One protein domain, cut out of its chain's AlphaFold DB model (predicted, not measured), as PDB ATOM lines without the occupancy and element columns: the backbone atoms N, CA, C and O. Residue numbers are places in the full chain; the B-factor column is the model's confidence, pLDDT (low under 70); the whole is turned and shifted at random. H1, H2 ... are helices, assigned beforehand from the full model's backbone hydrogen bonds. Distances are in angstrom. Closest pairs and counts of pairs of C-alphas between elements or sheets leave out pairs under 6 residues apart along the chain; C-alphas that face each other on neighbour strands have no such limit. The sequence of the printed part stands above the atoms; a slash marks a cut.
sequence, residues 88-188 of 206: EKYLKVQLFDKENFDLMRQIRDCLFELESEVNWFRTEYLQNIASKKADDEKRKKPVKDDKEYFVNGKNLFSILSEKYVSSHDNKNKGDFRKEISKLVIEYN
ATOM      1  N   GLU A  88      15.862   0.494  29.735       93.69
ATOM      2  CA  GLU A  88      16.628   1.545  30.403       93.69
ATOM      3  C   GLU A  88      17.534   0.984  31.501       93.69
ATOM      4  O   GLU A  88      18.738   1.252  31.514       93.69
ATOM      5  N   LYS A  89      16.974   0.170  32.402       92.94
ATOM      6  CA  LYS A  89      17.755  -0.467  33.466       92.94
ATOM      7  C   LYS A  89      18.797  -1.427  32.908       92.94
ATOM      8  O   LYS A  89      19.934  -1.410  33.369       92.94
ATOM      9  N   TYR A  90      18.431  -2.228  31.906       93.88
ATOM     10  CA  TYR A  90      19.356  -3.140  31.239       93.88
ATOM     11  C   TYR A  90      20.568  -2.381  30.687       93.88
ATOM     12  O   TYR A  90      21.704  -2.760  30.973       93.88
ATOM     13  N   LEU A  91      20.339  -1.277  29.968       96.00
ATOM     14  CA  LEU A  91      21.415  -0.445  29.429       96.00
ATOM     15  C   LEU A  91      22.274   0.154  30.544       96.00
ATOM     16  O   LEU A  91      23.492   0.087  30.459       96.00
ATOM     17  N   LYS A  92      21.685   0.667  31.630       95.81
ATOM     18  CA  LYS A  92      22.460   1.173  32.777       95.81
ATOM     19  C   LYS A  92      23.356   0.094  33.376       95.81
ATOM     20  O   LYS A  92      24.547   0.327  33.564       95.81
ATOM     21  N   VAL A  93      22.810  -1.090  33.639       95.12
ATOM     22  CA  VAL A  93      23.576  -2.195  34.230       95.12
ATOM     23  C   VAL A  93      24.711  -2.627  33.307       95.12
ATOM     24  O   VAL A  93      25.841  -2.781  33.757       95.12
ATOM     25  N   GLN A  94      24.439  -2.820  32.017       96.50
ATOM     26  CA  GLN A  94      25.459  -3.294  31.084       96.50
ATOM     27  C   GLN A  94      26.516  -2.231  30.795       96.50
ATOM     28  O   GLN A  94      27.700  -2.538  30.814       96.50
ATOM     29  N   LEU A  95      26.106  -0.988  30.543       96.69
ATOM     30  CA  LEU A  95      27.011   0.062  30.087       96.69
ATOM     31  C   LEU A  95      27.717   0.783  31.245       96.69
ATOM     32  O   LEU A  95      28.839   1.237  31.085       96.69
ATOM     33  N   PHE A  96      27.105   0.902  32.419       95.12
ATOM     34  CA  PHE A  96      27.725   1.621  33.536       95.12
ATOM     35  C   PHE A  96      28.177   0.690  34.660       95.12
ATOM     36  O   PHE A  96      29.325   0.761  35.078       95.12
ATOM     37  N   ASP A  97      27.317  -0.215  35.138       94.06
ATOM     38  CA  ASP A  97      27.659  -1.020  36.325       94.06
ATOM     39  C   ASP A  97      28.658  -2.140  36.035       94.06
ATOM     40  O   ASP A  97      29.496  -2.449  36.886       94.06
ATOM     41  N   LYS A  98      28.517  -2.771  34.864       95.50
ATOM     42  CA  LYS A  98      29.353  -3.883  34.395       95.50
ATOM     43  C   LYS A  98      30.443  -3.457  33.419       95.50
ATOM     44  O   LYS A  98      31.316  -4.268  33.139       95.50
ATOM     45  N   GLU A  99      30.351  -2.242  32.878       95.56
ATOM     46  CA  GLU A  99      31.252  -1.727  31.839       95.56
ATOM     47  C   GLU A  99      31.440  -2.728  30.673       95.56
ATOM     48  O   GLU A  99      32.549  -3.061  30.268       95.56
ATOM     49  N   ASN A 100      30.333  -3.245  30.128       97.12
ATOM     50  CA  ASN A 100      30.334  -4.172  28.995       97.12
ATOM     51  C   ASN A 100      30.749  -3.453  27.697       97.12
ATOM     52  O   ASN A 100      29.908  -2.964  26.935       97.12
ATOM     53  N   PHE A 101      32.059  -3.399  27.453       96.44
ATOM     54  CA  PHE A 101      32.653  -2.746  26.285       96.44
ATOM     55  C   PHE A 101      32.254  -3.382  24.950       96.44
ATOM     56  O   PHE A 101      32.219  -2.678  23.940       96.44
ATOM     57  N   ASP A 102      31.922  -4.675  24.925       96.75
ATOM     58  CA  ASP A 102      31.474  -5.342  23.700       96.75
ATOM     59  C   ASP A 102      30.108  -4.810  23.269       96.75
ATOM     60  O   ASP A 102      29.939  -4.391  22.123       96.75
ATOM     61  N   LEU A 103      29.149  -4.737  24.199       96.62
ATOM     62  CA  LEU A 103      27.841  -4.142  23.922       96.62
ATOM     63  C   LEU A 103      27.965  -2.650  23.586       96.62
ATOM     64  O   LEU A 103      27.321  -2.185  22.649       96.62
ATOM     65  N   MET A 104      28.794  -1.896  24.317       97.19
ATOM     66  CA  MET A 104      29.026  -0.479  24.011       97.19
ATOM     67  C   MET A 104      29.540  -0.281  22.588       97.19
ATOM     68  O   MET A 104      29.077   0.618  21.889       97.19
ATOM     69  N   ARG A 105      30.481  -1.125  22.149       96.19
ATOM     70  CA  ARG A 105      31.042  -1.062  20.800       96.19
ATOM     71  C   ARG A 105      29.973  -1.335  19.750       96.19
ATOM     72  O   ARG A 105      29.866  -0.561  18.812       96.19
ATOM     73  N   GLN A 106      29.144  -2.362  19.948       95.94
ATOM     74  CA  GLN A 106      28.009  -2.646  19.059       95.94
ATOM     75  C   GLN A 106      27.045  -1.454  18.982       95.94
ATOM     76  O   GLN A 106      26.653  -1.036  17.898       95.94
ATOM     77  N   ILE A 107      26.695  -0.863  20.128       96.25
ATOM     78  CA  ILE A 107      25.820   0.316  20.185       96.25
ATOM     79  C   ILE A 107      26.437   1.495  19.431       96.25
ATOM     80  O   ILE A 107      25.745   2.130  18.639       96.25
ATOM     81  N   ARG A 108      27.722   1.786  19.659       95.75
ATOM     82  CA  ARG A 108      28.448   2.851  18.960       95.75
ATOM     83  C   ARG A 108      28.441   2.612  17.453       95.75
ATOM     84  O   ARG A 108      27.987   3.473  16.711       95.75
ATOM     85  N   ASP A 109      28.882   1.436  17.021       94.19
ATOM     86  CA  ASP A 109      29.079   1.119  15.604       94.19
ATOM     87  C   ASP A 109      27.758   1.091  14.827       94.19
ATOM     88  O   ASP A 109      27.730   1.459  13.658       94.19
ATOM     89  N   CYS A 110      26.656   0.684  15.465       93.69
ATOM     90  CA  CYS A 110      25.354   0.608  14.807       93.69
ATOM     91  C   CYS A 110      24.516   1.889  14.903       93.69
ATOM     92  O   CYS A 110      23.658   2.096  14.050       93.69
ATOM     93  N   LEU A 111      24.673   2.695  15.961       94.69
ATOM     94  CA  LEU A 111      23.757   3.810  16.256       94.69
ATOM     95  C   LEU A 111      24.443   5.175  16.375       94.69
ATOM     96  O   LEU A 111      23.750   6.191  16.415       94.69
ATOM     97  N   PHE A 112      25.771   5.226  16.466       94.81
ATOM     98  CA  PHE A 112      26.529   6.451  16.722       94.81
ATOM     99  C   PHE A 112      27.809   6.493  15.877       94.81
ATOM    100  O   PHE A 112      28.907   6.597  16.411       94.81
ATOM    101  N   GLU A 113      27.664   6.452  14.550       83.12
ATOM    102  CA  GLU A 113      28.786   6.389  13.592       83.12
ATOM    103  C   GLU A 113      29.808   7.533  13.737       83.12
ATOM    104  O   GLU A 113      30.980   7.369  13.407       83.12
ATOM    105  N   LEU A 114      29.372   8.693  14.240       87.69
ATOM    106  CA  LEU A 114      30.223   9.867  14.452       87.69
ATOM    107  C   LEU A 114      31.011   9.826  15.771       87.69
ATOM    108  O   LEU A 114      31.905  10.647  15.970       87.69
ATOM    109  N   GLU A 115      30.686   8.903  16.676       91.50
ATOM    110  CA  GLU A 115      31.367   8.768  17.960       91.50
ATOM    111  C   GLU A 115      32.563   7.832  17.838       91.50
ATOM    112  O   GLU A 115      32.443   6.674  17.440       91.50
ATOM    113  N   SER A 116      33.742   8.320  18.216       90.06
ATOM    114  CA  SER A 116      34.976   7.532  18.190       90.06
ATOM    115  C   SER A 116      35.158   6.711  19.471       90.06
ATOM    116  O   SER A 116      35.561   5.543  19.422       90.06
ATOM    117  N   GLU A 117      34.828   7.289  20.624       94.31
ATOM    118  CA  GLU A 117      34.991   6.657  21.932       94.31
ATOM    119  C   GLU A 117      33.851   5.679  22.237       94.31
ATOM    120  O   GLU A 117      32.675   5.979  22.063       94.31
ATOM    121  N   VAL A 118      34.186   4.488  22.739       94.62
ATOM    122  CA  VAL A 118      33.201   3.434  23.055       94.62
ATOM    123  C   VAL A 118      32.275   3.842  24.212       94.62
ATOM    124  O   VAL A 118      31.113   3.447  24.256       94.62
ATOM    125  N   ASN A 119      32.769   4.664  25.133       94.94
ATOM    126  CA  ASN A 119      32.081   5.106  26.343       94.94
ATOM    127  C   ASN A 119      31.875   6.632  26.382       94.94
ATOM    128  O   ASN A 119      31.851   7.210  27.469       94.94
ATOM    129  N   TRP A 120      31.696   7.276  25.221       95.50
ATOM    130  CA  TRP A 120      31.537   8.734  25.073       95.50
ATOM    131  C   TRP A 120      30.497   9.353  26.034       95.50
ATOM    132  O   TRP A 120      30.666  10.464  26.532       95.50
ATOM    133  N   PHE A 121      29.438   8.609  26.372       95.75
ATOM    134  CA  PHE A 121      28.354   9.044  27.264       95.75
ATOM    135  C   PHE A 121      28.766   9.139  28.747       95.75
ATOM    136  O   PHE A 121      28.040   9.710  29.564       95.75
ATOM    137  N   ARG A 122      29.900   8.539  29.136       95.81
ATOM    138  CA  ARG A 122      30.280   8.330  30.544       95.81
ATOM    139  C   ARG A 122      30.524   9.641  31.281       95.81
ATOM    140  O   ARG A 122      30.103   9.774  32.428       95.81
ATOM    141  N   THR A 123      31.184  10.597  30.631       95.81
ATOM    142  CA  THR A 123      31.517  11.896  31.231       95.81
ATOM    143  C   THR A 123      30.256  12.658  31.623       95.81
ATOM    144  O   THR A 123      30.119  13.069  32.774       95.81
ATOM    145  N   GLU A 124      29.302  12.778  30.701       96.88
ATOM    146  CA  GLU A 124      28.021  13.444  30.951       96.88
ATOM    147  C   GLU A 124      27.200  12.711  32.022       96.88
ATOM    148  O   GLU A 124      26.646  13.329  32.934       96.88
ATOM    149  N   TYR A 125      27.177  11.377  31.981       96.94
ATOM    150  CA  TYR A 125      26.459  10.581  32.974       96.94
ATOM    151  C   TYR A 125      27.006  10.784  34.400       96.94
ATOM    152  O   TYR A 125      26.235  10.989  35.339       96.94
ATOM    153  N   LEU A 126      28.333  10.814  34.573       96.31
ATOM    154  CA  LEU A 126      28.972  11.097  35.864       96.31
ATOM    155  C   LEU A 126      28.735  12.540  36.334       96.31
ATOM    156  O   LEU A 126      28.517  12.769  37.523       96.31
ATOM    157  N   GLN A 127      28.715  13.512  35.419       96.75
ATOM    158  CA  GLN A 127      28.365  14.901  35.746       96.75
ATOM    159  C   GLN A 127      26.918  15.024  36.244       96.75
ATOM    160  O   GLN A 127      26.654  15.751  37.209       96.75
ATOM    161  N   ASN A 128      25.985  14.275  35.651       96.62
ATOM    162  CA  ASN A 128      24.600  14.203  36.119       96.62
ATOM    163  C   ASN A 128      24.505  13.596  37.526       96.62
ATOM    164  O   ASN A 128      23.742  14.097  38.357       96.62
ATOM    165  N   ILE A 129      25.295  12.557  37.823       95.56
ATOM    166  CA  ILE A 129      25.383  11.966  39.169       95.56
ATOM    167  C   ILE A 129      25.931  12.987  40.167       95.56
ATOM    168  O   ILE A 129      25.290  13.238  41.186       95.56
ATOM    169  N   ALA A 130      27.054  13.636  39.858       95.12
ATOM    170  CA  ALA A 130      27.663  14.646  40.725       95.12
ATOM    171  C   ALA A 130      26.706  15.816  41.011       95.12
ATOM    172  O   ALA A 130      26.558  16.245  42.156       95.12
ATOM    173  N   SER A 131      25.988  16.282  39.987       94.75
ATOM    174  CA  SER A 131      24.972  17.331  40.127       94.75
ATOM    175  C   SER A 131      23.825  16.890  41.035       94.75
ATOM    176  O   SER A 131      23.364  17.656  41.886       94.75
ATOM    177  N   LYS A 132      23.374  15.638  40.893       93.56
ATOM    178  CA  LYS A 132      22.291  15.096  41.714       93.56
ATOM    179  C   LYS A 132      22.716  14.871  43.165       93.56
ATOM    180  O   LYS A 132      21.939  15.153  44.075       93.56
ATOM    181  N   LYS A 133      23.954  14.430  43.371       93.38
ATOM    182  CA  LYS A 133      24.594  14.276  44.676       93.38
ATOM    183  C   LYS A 133      24.680  15.608  45.421       93.38
ATOM    184  O   LYS A 133      24.190  15.703  46.541       93.38
ATOM    185  N   ALA A 134      25.159  16.662  44.761       92.88
ATOM    186  CA  ALA A 134      25.203  18.008  45.337       92.88
ATOM    187  C   ALA A 134      23.803  18.562  45.688       92.88
ATOM    188  O   ALA A 134      23.639  19.272  46.681       92.88
ATOM    189  N   ASP A 135      22.775  18.257  44.889       93.12
ATOM    190  CA  ASP A 135      21.380  18.618  45.189       93.12
ATOM    191  C   ASP A 135      20.832  17.874  46.419       93.12
ATOM    192  O   ASP A 135      20.166  18.475  47.266       93.12
ATOM    193  N   ASP A 136      21.129  16.582  46.553       92.94
ATOM    194  CA  ASP A 136      20.717  15.788  47.710       92.94
ATOM    195  C   ASP A 136      21.433  16.246  48.997       92.94
ATOM    196  O   ASP A 136      20.771  16.392  50.028       92.94
ATOM    197  N   GLU A 137      22.724  16.595  48.928       91.81
ATOM    198  CA  GLU A 137      23.481  17.205  50.036       91.81
ATOM    199  C   GLU A 137      22.845  18.520  50.507       91.81
ATOM    200  O   GLU A 137      22.555  18.686  51.694       91.81
ATOM    201  N   LYS A 138      22.535  19.434  49.574       93.31
ATOM    202  CA  LYS A 138      21.844  20.702  49.882       93.31
ATOM    203  C   LYS A 138      20.489  20.477  50.551       93.31
ATOM    204  O   LYS A 138      20.067  21.271  51.391       93.31
ATOM    205  N   ARG A 139      19.804  19.390  50.192       92.88
ATOM    206  CA  ARG A 139      18.496  18.996  50.738       92.88
ATOM    207  C   ARG A 139      18.595  18.134  51.999       92.88
ATOM    208  O   ARG A 139      17.554  17.678  52.472       92.88
ATOM    209  N   LYS A 140      19.800  17.915  52.545       90.38
ATOM    210  CA  LYS A 140      20.067  17.041  53.705       90.38
ATOM    211  C   LYS A 140      19.529  15.616  53.521       90.38
ATOM    212  O   LYS A 140      19.106  14.973  54.481       90.38
ATOM    213  N   LYS A 141      19.502  15.129  52.281       90.00
ATOM    214  CA  LYS A 141      19.172  13.738  51.960       90.00
ATOM    215  C   LYS A 141      20.429  12.872  52.080       90.00
ATOM    216  O   LYS A 141      21.532  13.390  51.915       90.00
ATOM    217  N   PRO A 142      20.283  11.565  52.357       85.75
ATOM    218  CA  PRO A 142      21.425  10.663  52.370       85.75
ATOM    219  C   PRO A 142      22.072  10.626  50.985       85.75
ATOM    220  O   PRO A 142      21.408  10.353  49.981       85.75
ATOM    221  N   VAL A 143      23.370  10.910  50.962       88.69
ATOM    222  CA  VAL A 143      24.228  10.750  49.793       88.69
ATOM    223  C   VAL A 143      24.438   9.265  49.545       88.69
ATOM    224  O   VAL A 143      24.694   8.513  50.484       88.69
ATOM    225  N   LYS A 144      24.316   8.856  48.285       89.88
ATOM    226  CA  LYS A 144      24.414   7.454  47.874       89.88
ATOM    227  C   LYS A 144      25.694   7.192  47.086       89.88
ATOM    228  O   LYS A 144      26.377   8.139  46.685       89.88
ATOM    229  N   ASP A 145      26.000   5.921  46.854       89.44
ATOM    230  CA  ASP A 145      27.022   5.538  45.882       89.44
ATOM    231  C   ASP A 145      26.585   5.905  44.453       89.44
ATOM    232  O   ASP A 145      25.391   5.969  44.145       89.44
ATOM    233  N   ASP A 146      27.544   6.123  43.554       86.44
ATOM    234  CA  ASP A 146      27.272   6.483  42.158       86.44
ATOM    235  C   ASP A 146      26.370   5.444  41.464       86.44
ATOM    236  O   ASP A 146      25.481   5.807  40.688       86.44
ATOM    237  N   LYS A 147      26.515   4.150  41.795       87.75
ATOM    238  CA  LYS A 147      25.672   3.073  41.242       87.75
ATOM    239  C   LYS A 147      24.222   3.136  41.717       87.75
ATOM    240  O   LYS A 147      23.338   2.591  41.048       87.75
ATOM    241  N   GLU A 148      23.968   3.794  42.841       90.44
ATOM    242  CA  GLU A 148      22.644   3.957  43.443       90.44
ATOM    243  C   GLU A 148      21.915   5.218  42.945       90.44
ATOM    244  O   GLU A 148      20.732   5.427  43.247       90.44
ATOM    245  N   TYR A 149      22.583   6.050  42.145       90.56
ATOM    246  CA  TYR A 149      21.948   7.127  41.396       90.56
ATOM    247  C   TYR A 149      21.387   6.619  40.063       90.56
ATOM    248  O   TYR A 149      21.946   5.747  39.402       90.56
ATOM    249  N   PHE A 150      20.226   7.163  39.680       92.38
ATOM    250  CA  PHE A 150      19.526   6.825  38.434       92.38
ATOM    251  C   PHE A 150      19.349   5.313  38.190       92.38
ATOM    252  O   PHE A 150      19.421   4.854  37.054       92.38
ATOM    253  N   VAL A 151      19.048   4.538  39.242       90.44
ATOM    254  CA  VAL A 151      18.883   3.066  39.188       90.44
ATOM    255  C   VAL A 151      17.892   2.606  38.111       90.44
ATOM    256  O   VAL A 151      18.044   1.537  37.537       90.44
ATOM    257  N   ASN A 152      16.893   3.429  37.784       89.81
ATOM    258  CA  ASN A 152      15.927   3.146  36.719       89.81
ATOM    259  C   ASN A 152      16.496   3.270  35.286       89.81
ATOM    260  O   ASN A 152      15.760   3.044  34.331       89.81
ATOM    261  N   GLY A 153      17.754   3.689  35.129       94.31
ATOM    262  CA  GLY A 153      18.451   3.859  33.855       94.31
ATOM    263  C   GLY A 153      17.943   4.996  32.965       94.31
ATOM    264  O   GLY A 153      18.467   5.193  31.870       94.31
ATOM    265  N   LYS A 154      16.949   5.779  33.407       94.69
ATOM    266  CA  LYS A 154      16.304   6.804  32.568       94.69
ATOM    267  C   LYS A 154      17.248   7.932  32.166       94.69
ATOM    268  O   LYS A 154      17.112   8.442  31.061       94.69
ATOM    269  N   ASN A 155      18.175   8.324  33.043       96.69
ATOM    270  CA  ASN A 155      19.137   9.382  32.729       96.69
ATOM    271  C   ASN A 155      20.084   8.937  31.607       96.69
ATOM    272  O   ASN A 155      20.138   9.611  30.584       96.69
ATOM    273  N   LEU A 156      20.705   7.756  31.736       96.94
ATOM    274  CA  LEU A 156      21.557   7.198  30.684       96.94
ATOM    275  C   LEU A 156      20.791   7.026  29.367       96.94
ATOM    276  O   LEU A 156      21.280   7.414  28.311       96.94
ATOM    277  N   PHE A 157      19.566   6.496  29.424       97.19
ATOM    278  CA  PHE A 157      18.730   6.382  28.232       97.19
ATOM    279  C   PHE A 157      18.452   7.745  27.583       97.19
ATOM    280  O   PHE A 157      18.407   7.825  26.358       97.19
ATOM    281  N   SER A 158      18.268   8.810  28.377       97.25
ATOM    282  CA  SER A 158      18.061  10.163  27.850       97.25
ATOM    283  C   SER A 158      19.280  10.643  27.077       97.25
ATOM    284  O   SER A 158      19.110  10.976  25.909       97.25
ATOM    285  N   ILE A 159      20.477  10.545  27.668       97.44
ATOM    286  CA  ILE A 159      21.755  10.928  27.040       97.44
ATOM    287  C   ILE A 159      21.910  10.238  25.679       97.44
ATOM    288  O   ILE A 159      22.084  10.889  24.651       97.44
ATOM    289  N   LEU A 160      21.763   8.907  25.652       97.12
ATOM    290  CA  LEU A 160      21.874   8.130  24.415       97.12
ATOM    291  C   LEU A 160      20.808   8.539  23.388       97.12
ATOM    292  O   LEU A 160      21.106   8.695  22.204       97.12
ATOM    293  N   SER A 161      19.565   8.739  23.834       96.88
ATOM    294  CA  SER A 161      18.460   9.098  22.942       96.88
ATOM    295  C   SER A 161      18.589  10.502  22.358       96.88
ATOM    296  O   SER A 161      18.278  10.704  21.189       96.88
ATOM    297  N   GLU A 162      19.048  11.464  23.154       96.19
ATOM    298  CA  GLU A 162      19.243  12.853  22.739       96.19
ATOM    299  C   GLU A 162      20.377  12.934  21.730       96.19
ATOM    300  O   GLU A 162      20.213  13.542  20.670       96.19
ATOM    301  N   LYS A 163      21.474  12.215  21.989       95.88
ATOM    302  CA  LYS A 163      22.571  12.121  21.037       95.88
ATOM    303  C   LYS A 163      22.122  11.520  19.709       95.88
ATOM    304  O   LYS A 163      22.422  12.097  18.670       95.88
ATOM    305  N   TYR A 164      21.357  10.427  19.738       95.81
ATOM    306  CA  TYR A 164      20.857   9.774  18.526       95.81
ATOM    307  C   TYR A 164      19.978  10.716  17.699       95.81
ATOM    308  O   TYR A 164      20.135  10.813  16.486       95.81
ATOM    309  N   VAL A 165      19.073  11.442  18.361       95.25
ATOM    310  CA  VAL A 165      18.194  12.421  17.705       95.25
ATOM    311  C   VAL A 165      18.989  13.597  17.140       95.25
ATOM    312  O   VAL A 165      18.670  14.070  16.057       95.25
ATOM    313  N   SER A 166      20.039  14.055  17.826       93.00
ATOM    314  CA  SER A 166      20.891  15.139  17.320       93.00
ATOM    315  C   SER A 166      21.770  14.735  16.134       93.00
ATOM    316  O   SER A 166      22.154  15.598  15.352       93.00
ATOM    317  N   SER A 167      22.109  13.448  16.010       90.19
ATOM    318  CA  SER A 167      23.002  12.943  14.961       90.19
ATOM    319  C   SER A 167      22.270  12.404  13.733       90.19
ATOM    320  O   SER A 167      22.922  12.123  12.731       90.19
ATOM    321  N   HIS A 168      20.942  12.257  13.790       90.75
ATOM    322  CA  HIS A 168      20.138  11.716  12.697       90.75
ATOM    323  C   HIS A 168      18.993  12.656  12.316       90.75
ATOM    324  O   HIS A 168      18.065  12.885  13.094       90.75
ATOM    325  N   ASP A 169      18.997  13.103  11.063       87.31
ATOM    326  CA  ASP A 169      17.920  13.929  10.524       87.31
ATOM    327  C   ASP A 169      16.576  13.185  10.527       87.31
ATOM    328  O   ASP A 169      16.473  12.012  10.156       87.31
ATOM    329  N   ASN A 170      15.512  13.895  10.915       88.00
ATOM    330  CA  ASN A 170      14.129  13.399  10.945       88.00
ATOM    331  C   ASN A 170      13.893  12.150  11.817       88.00
ATOM    332  O   ASN A 170      12.888  11.455  11.638       88.00
ATOM    333  N   LYS A 171      14.782  11.852  12.772       92.75
ATOM    334  CA  LYS A 171      14.577  10.793  13.766       92.75
ATOM    335  C   LYS A 171      14.105  11.357  15.094       92.75
ATOM    336  O   LYS A 171      14.399  12.488  15.462       92.75
ATOM    337  N   ASN A 172      13.359  10.548  15.835       93.31
ATOM    338  CA  ASN A 172      12.886  10.893  17.172       93.31
ATOM    339  C   ASN A 172      13.287   9.832  18.210       93.31
ATOM    340  O   ASN A 172      13.815   8.762  17.901       93.31
ATOM    341  N   LYS A 173      12.987  10.114  19.481       92.94
ATOM    342  CA  LYS A 173      13.259   9.209  20.610       92.94
ATOM    343  C   LYS A 173      12.598   7.829  20.465       92.94
ATOM    344  O   LYS A 173      13.105   6.843  20.997       92.94
ATOM    345  N   GLY A 174      11.465   7.749  19.770       91.56
ATOM    346  CA  GLY A 174      10.785   6.496  19.449       91.56
ATOM    347  C   GLY A 174      11.565   5.639  18.453       91.56
ATOM    348  O   GLY A 174      11.649   4.427  18.655       91.56
ATOM    349  N   ASP A 175      12.185   6.257  17.444       93.44
ATOM    350  CA  ASP A 175      13.070   5.566  16.500       93.44
ATOM    351  C   ASP A 175      14.304   5.017  17.213       93.44
ATOM    352  O   ASP A 175      14.587   3.826  17.098       93.44
ATOM    353  N   PHE A 176      14.958   5.838  18.046       94.81
ATOM    354  CA  PHE A 176      16.071   5.378  18.883       94.81
ATOM    355  C   PHE A 176      15.672   4.150  19.702       94.81
ATOM    356  O   PHE A 176      16.350   3.126  19.659       94.81
ATOM    357  N   ARG A 177      14.534   4.226  20.414       92.94
ATOM    358  CA  ARG A 177      14.033   3.120  21.242       92.94
ATOM    359  C   ARG A 177      13.837   1.846  20.423       92.94
ATOM    360  O   ARG A 177      14.086   0.760  20.933       92.94
ATOM    361  N   LYS A 178      13.368   1.956  19.182       89.75
ATOM    362  CA  LYS A 178      13.160   0.804  18.302       89.75
ATOM    363  C   LYS A 178      14.490   0.165  17.895       89.75
ATOM    364  O   LYS A 178      14.620  -1.051  18.024       89.75
ATOM    365  N   GLU A 179      15.454   0.965  17.449       93.12
ATOM    366  CA  GLU A 179      16.747   0.462  16.972       93.12
ATOM    367  C   GLU A 179      17.593  -0.113  18.113       93.12
ATOM    368  O   GLU A 179      18.080  -1.238  18.008       93.12
ATOM    369  N   ILE A 180      17.674   0.573  19.259       94.12
ATOM    370  CA  ILE A 180      18.408   0.047  20.419       94.12
ATOM    371  C   ILE A 180      17.773  -1.242  20.953       94.12
ATOM    372  O   ILE A 180      18.480  -2.175  21.321       94.12
ATOM    373  N   SER A 181      16.441  -1.345  20.952       90.19
ATOM    374  CA  SER A 181      15.760  -2.582  21.338       90.19
ATOM    375  C   SER A 181      16.074  -3.737  20.398       90.19
ATOM    376  O   SER A 181      16.247  -4.863  20.860       90.19
ATOM    377  N   LYS A 182      16.121  -3.475  19.087       89.56
ATOM    378  CA  LYS A 182      16.487  -4.482  18.091       89.56
ATOM    379  C   LYS A 182      17.911  -4.978  18.335       89.56
ATOM    380  O   LYS A 182      18.103  -6.183  18.453       89.56
ATOM    381  N   LEU A 183      18.856  -4.057  18.522       93.06
ATOM    382  CA  LEU A 183      20.249  -4.375  18.835       93.06
ATOM    383  C   LEU A 183      20.362  -5.222  20.108       93.06
ATOM    384  O   LEU A 183      21.027  -6.251  20.107       93.06
ATOM    385  N   VAL A 184      19.663  -4.846  21.183       91.56
ATOM    386  CA  VAL A 184      19.652  -5.618  22.437       91.56
ATOM    387  C   VAL A 184      19.087  -7.029  22.224       91.56
ATOM    388  O   VAL A 184      19.626  -7.985  22.775       91.56
ATOM    389  N   ILE A 185      18.040  -7.194  21.413       87.00
ATOM    390  CA  ILE A 185      17.480  -8.519  21.088       87.00
ATOM    391  C   ILE A 185      18.443  -9.379  20.277       87.00
ATOM    392  O   ILE A 185      18.464 -10.593  20.457       87.00
ATOM    393  N   GLU A 186      19.219  -8.774  19.387       88.56
ATOM    394  CA  GLU A 186      20.202  -9.483  18.569       88.56
ATOM    395  C   GLU A 186      21.468  -9.829  19.365       88.56
ATOM    396  O   GLU A 186      22.051 -10.888  19.148       88.56
ATOM    397  N   TYR A 187      21.859  -8.978  20.316       91.31
ATOM    398  CA  TYR A 187      23.046  -9.168  21.149       91.31
ATOM    399  C   TYR A 187      22.873 -10.246  22.232       91.31
ATOM    400  O   TYR A 187      23.829 -10.942  22.565       91.31
ATOM    401  N   ASN A 188      21.680 -10.375  22.822       89.69
ATOM    402  CA  ASN A 188      21.444 -11.313  23.923       89.69
ATOM    403  C   ASN A 188      20.867 -12.648  23.440       89.69
ATOM    404  O   ASN A 188      20.043 -12.699  22.526       89.69
TER     405      ASN A 188
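Overview. This is residues 88 to 188 of the 206 residues of an uncharacterized protein of Lachnoanaerobaculum sp. OBRC5-5 (UniProt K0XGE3). Four helices, H1, H2, H4 and H5, form a small cluster of crossed helices, and the longest helix, H3, runs away from it like an arm, meeting H4 near its own first residues. The long link after H3, residues 139 to 153, folds back from the far end of this arm to the beginning of H4. The printed part has 101 residues with five named helices, in the order H1, H2, H3, H4, H5, and no named strand; the class is all helix. It is compact, with a radius of gyration of the C-alphas of 14.4 A, and spans 42 by 28 by 23 A, H3 making much of the length.

Arrangement. H1, residues 88 to 97, and H2, residues 101 to 111, touch only at the corner by their tight link, with the closest C-alphas, those of Leu 95 and Met 104, 6.4 A apart. H3, residues 122 to 138, is apart from H2, and its closest C-alpha to H1, that of Arg 122, is 7.8 A from that of Phe 96: close but not clearly touching. H4, residues 154 to 167, is the hub, touching three helices. With residues 154 to 157 alone it touches H1, about perpendicular at 86 degrees; the closest C-alphas are those of Glu 88 and Lys 154, 5.7 A apart. H3, with residues 124 to 125 alone, touches residues 155 to 159 of H4; the two form a helical hairpin at a steep tilt of 43 degrees, opposite ways, and the closest C-alphas, those of Tyr 125 and Leu 156, are 6.4 A apart. H5, residues 173 to 187, touches H4 with residues 173 to 177 alone, only just about perpendicular at 72 degrees; the closest C-alphas are those of Ser 161 and Lys 173, 5.7 A apart. H5 also touches H2, at a steep tilt of 46 degrees, opposite ways, with the C-alphas of Ile 107 and Leu 183 closest at 7.4 A. H1 and H5 are near each other, and H3 and H5 are apart. In H1, H2, H3, H4 and H5 every O i to N i+4 pair is within hydrogen-bond range.

Along the chain. H1 begins at C-alpha 88, (16.628, 1.545, 30.403), and is 12.8 A long from first to last C-alpha; H2 measures 14.9 A. H3 measures 24.5 A and ends at C-alpha 138, (21.844, 20.702, 49.882). H4 measures 19.8 A. H5 measures 20.8 A and ends at C-alpha 187, (23.046, -9.168, 21.149).

Size, cuts and confidence. The two C-alphas farthest apart, those of Lys 140 and Glu 186, are 44.0 A apart. The printed part has no cut. The link from H3 to H4 is long, with 15 residues. The mean pLDDT of the printed part is 93.4, and no printed residue is under 70.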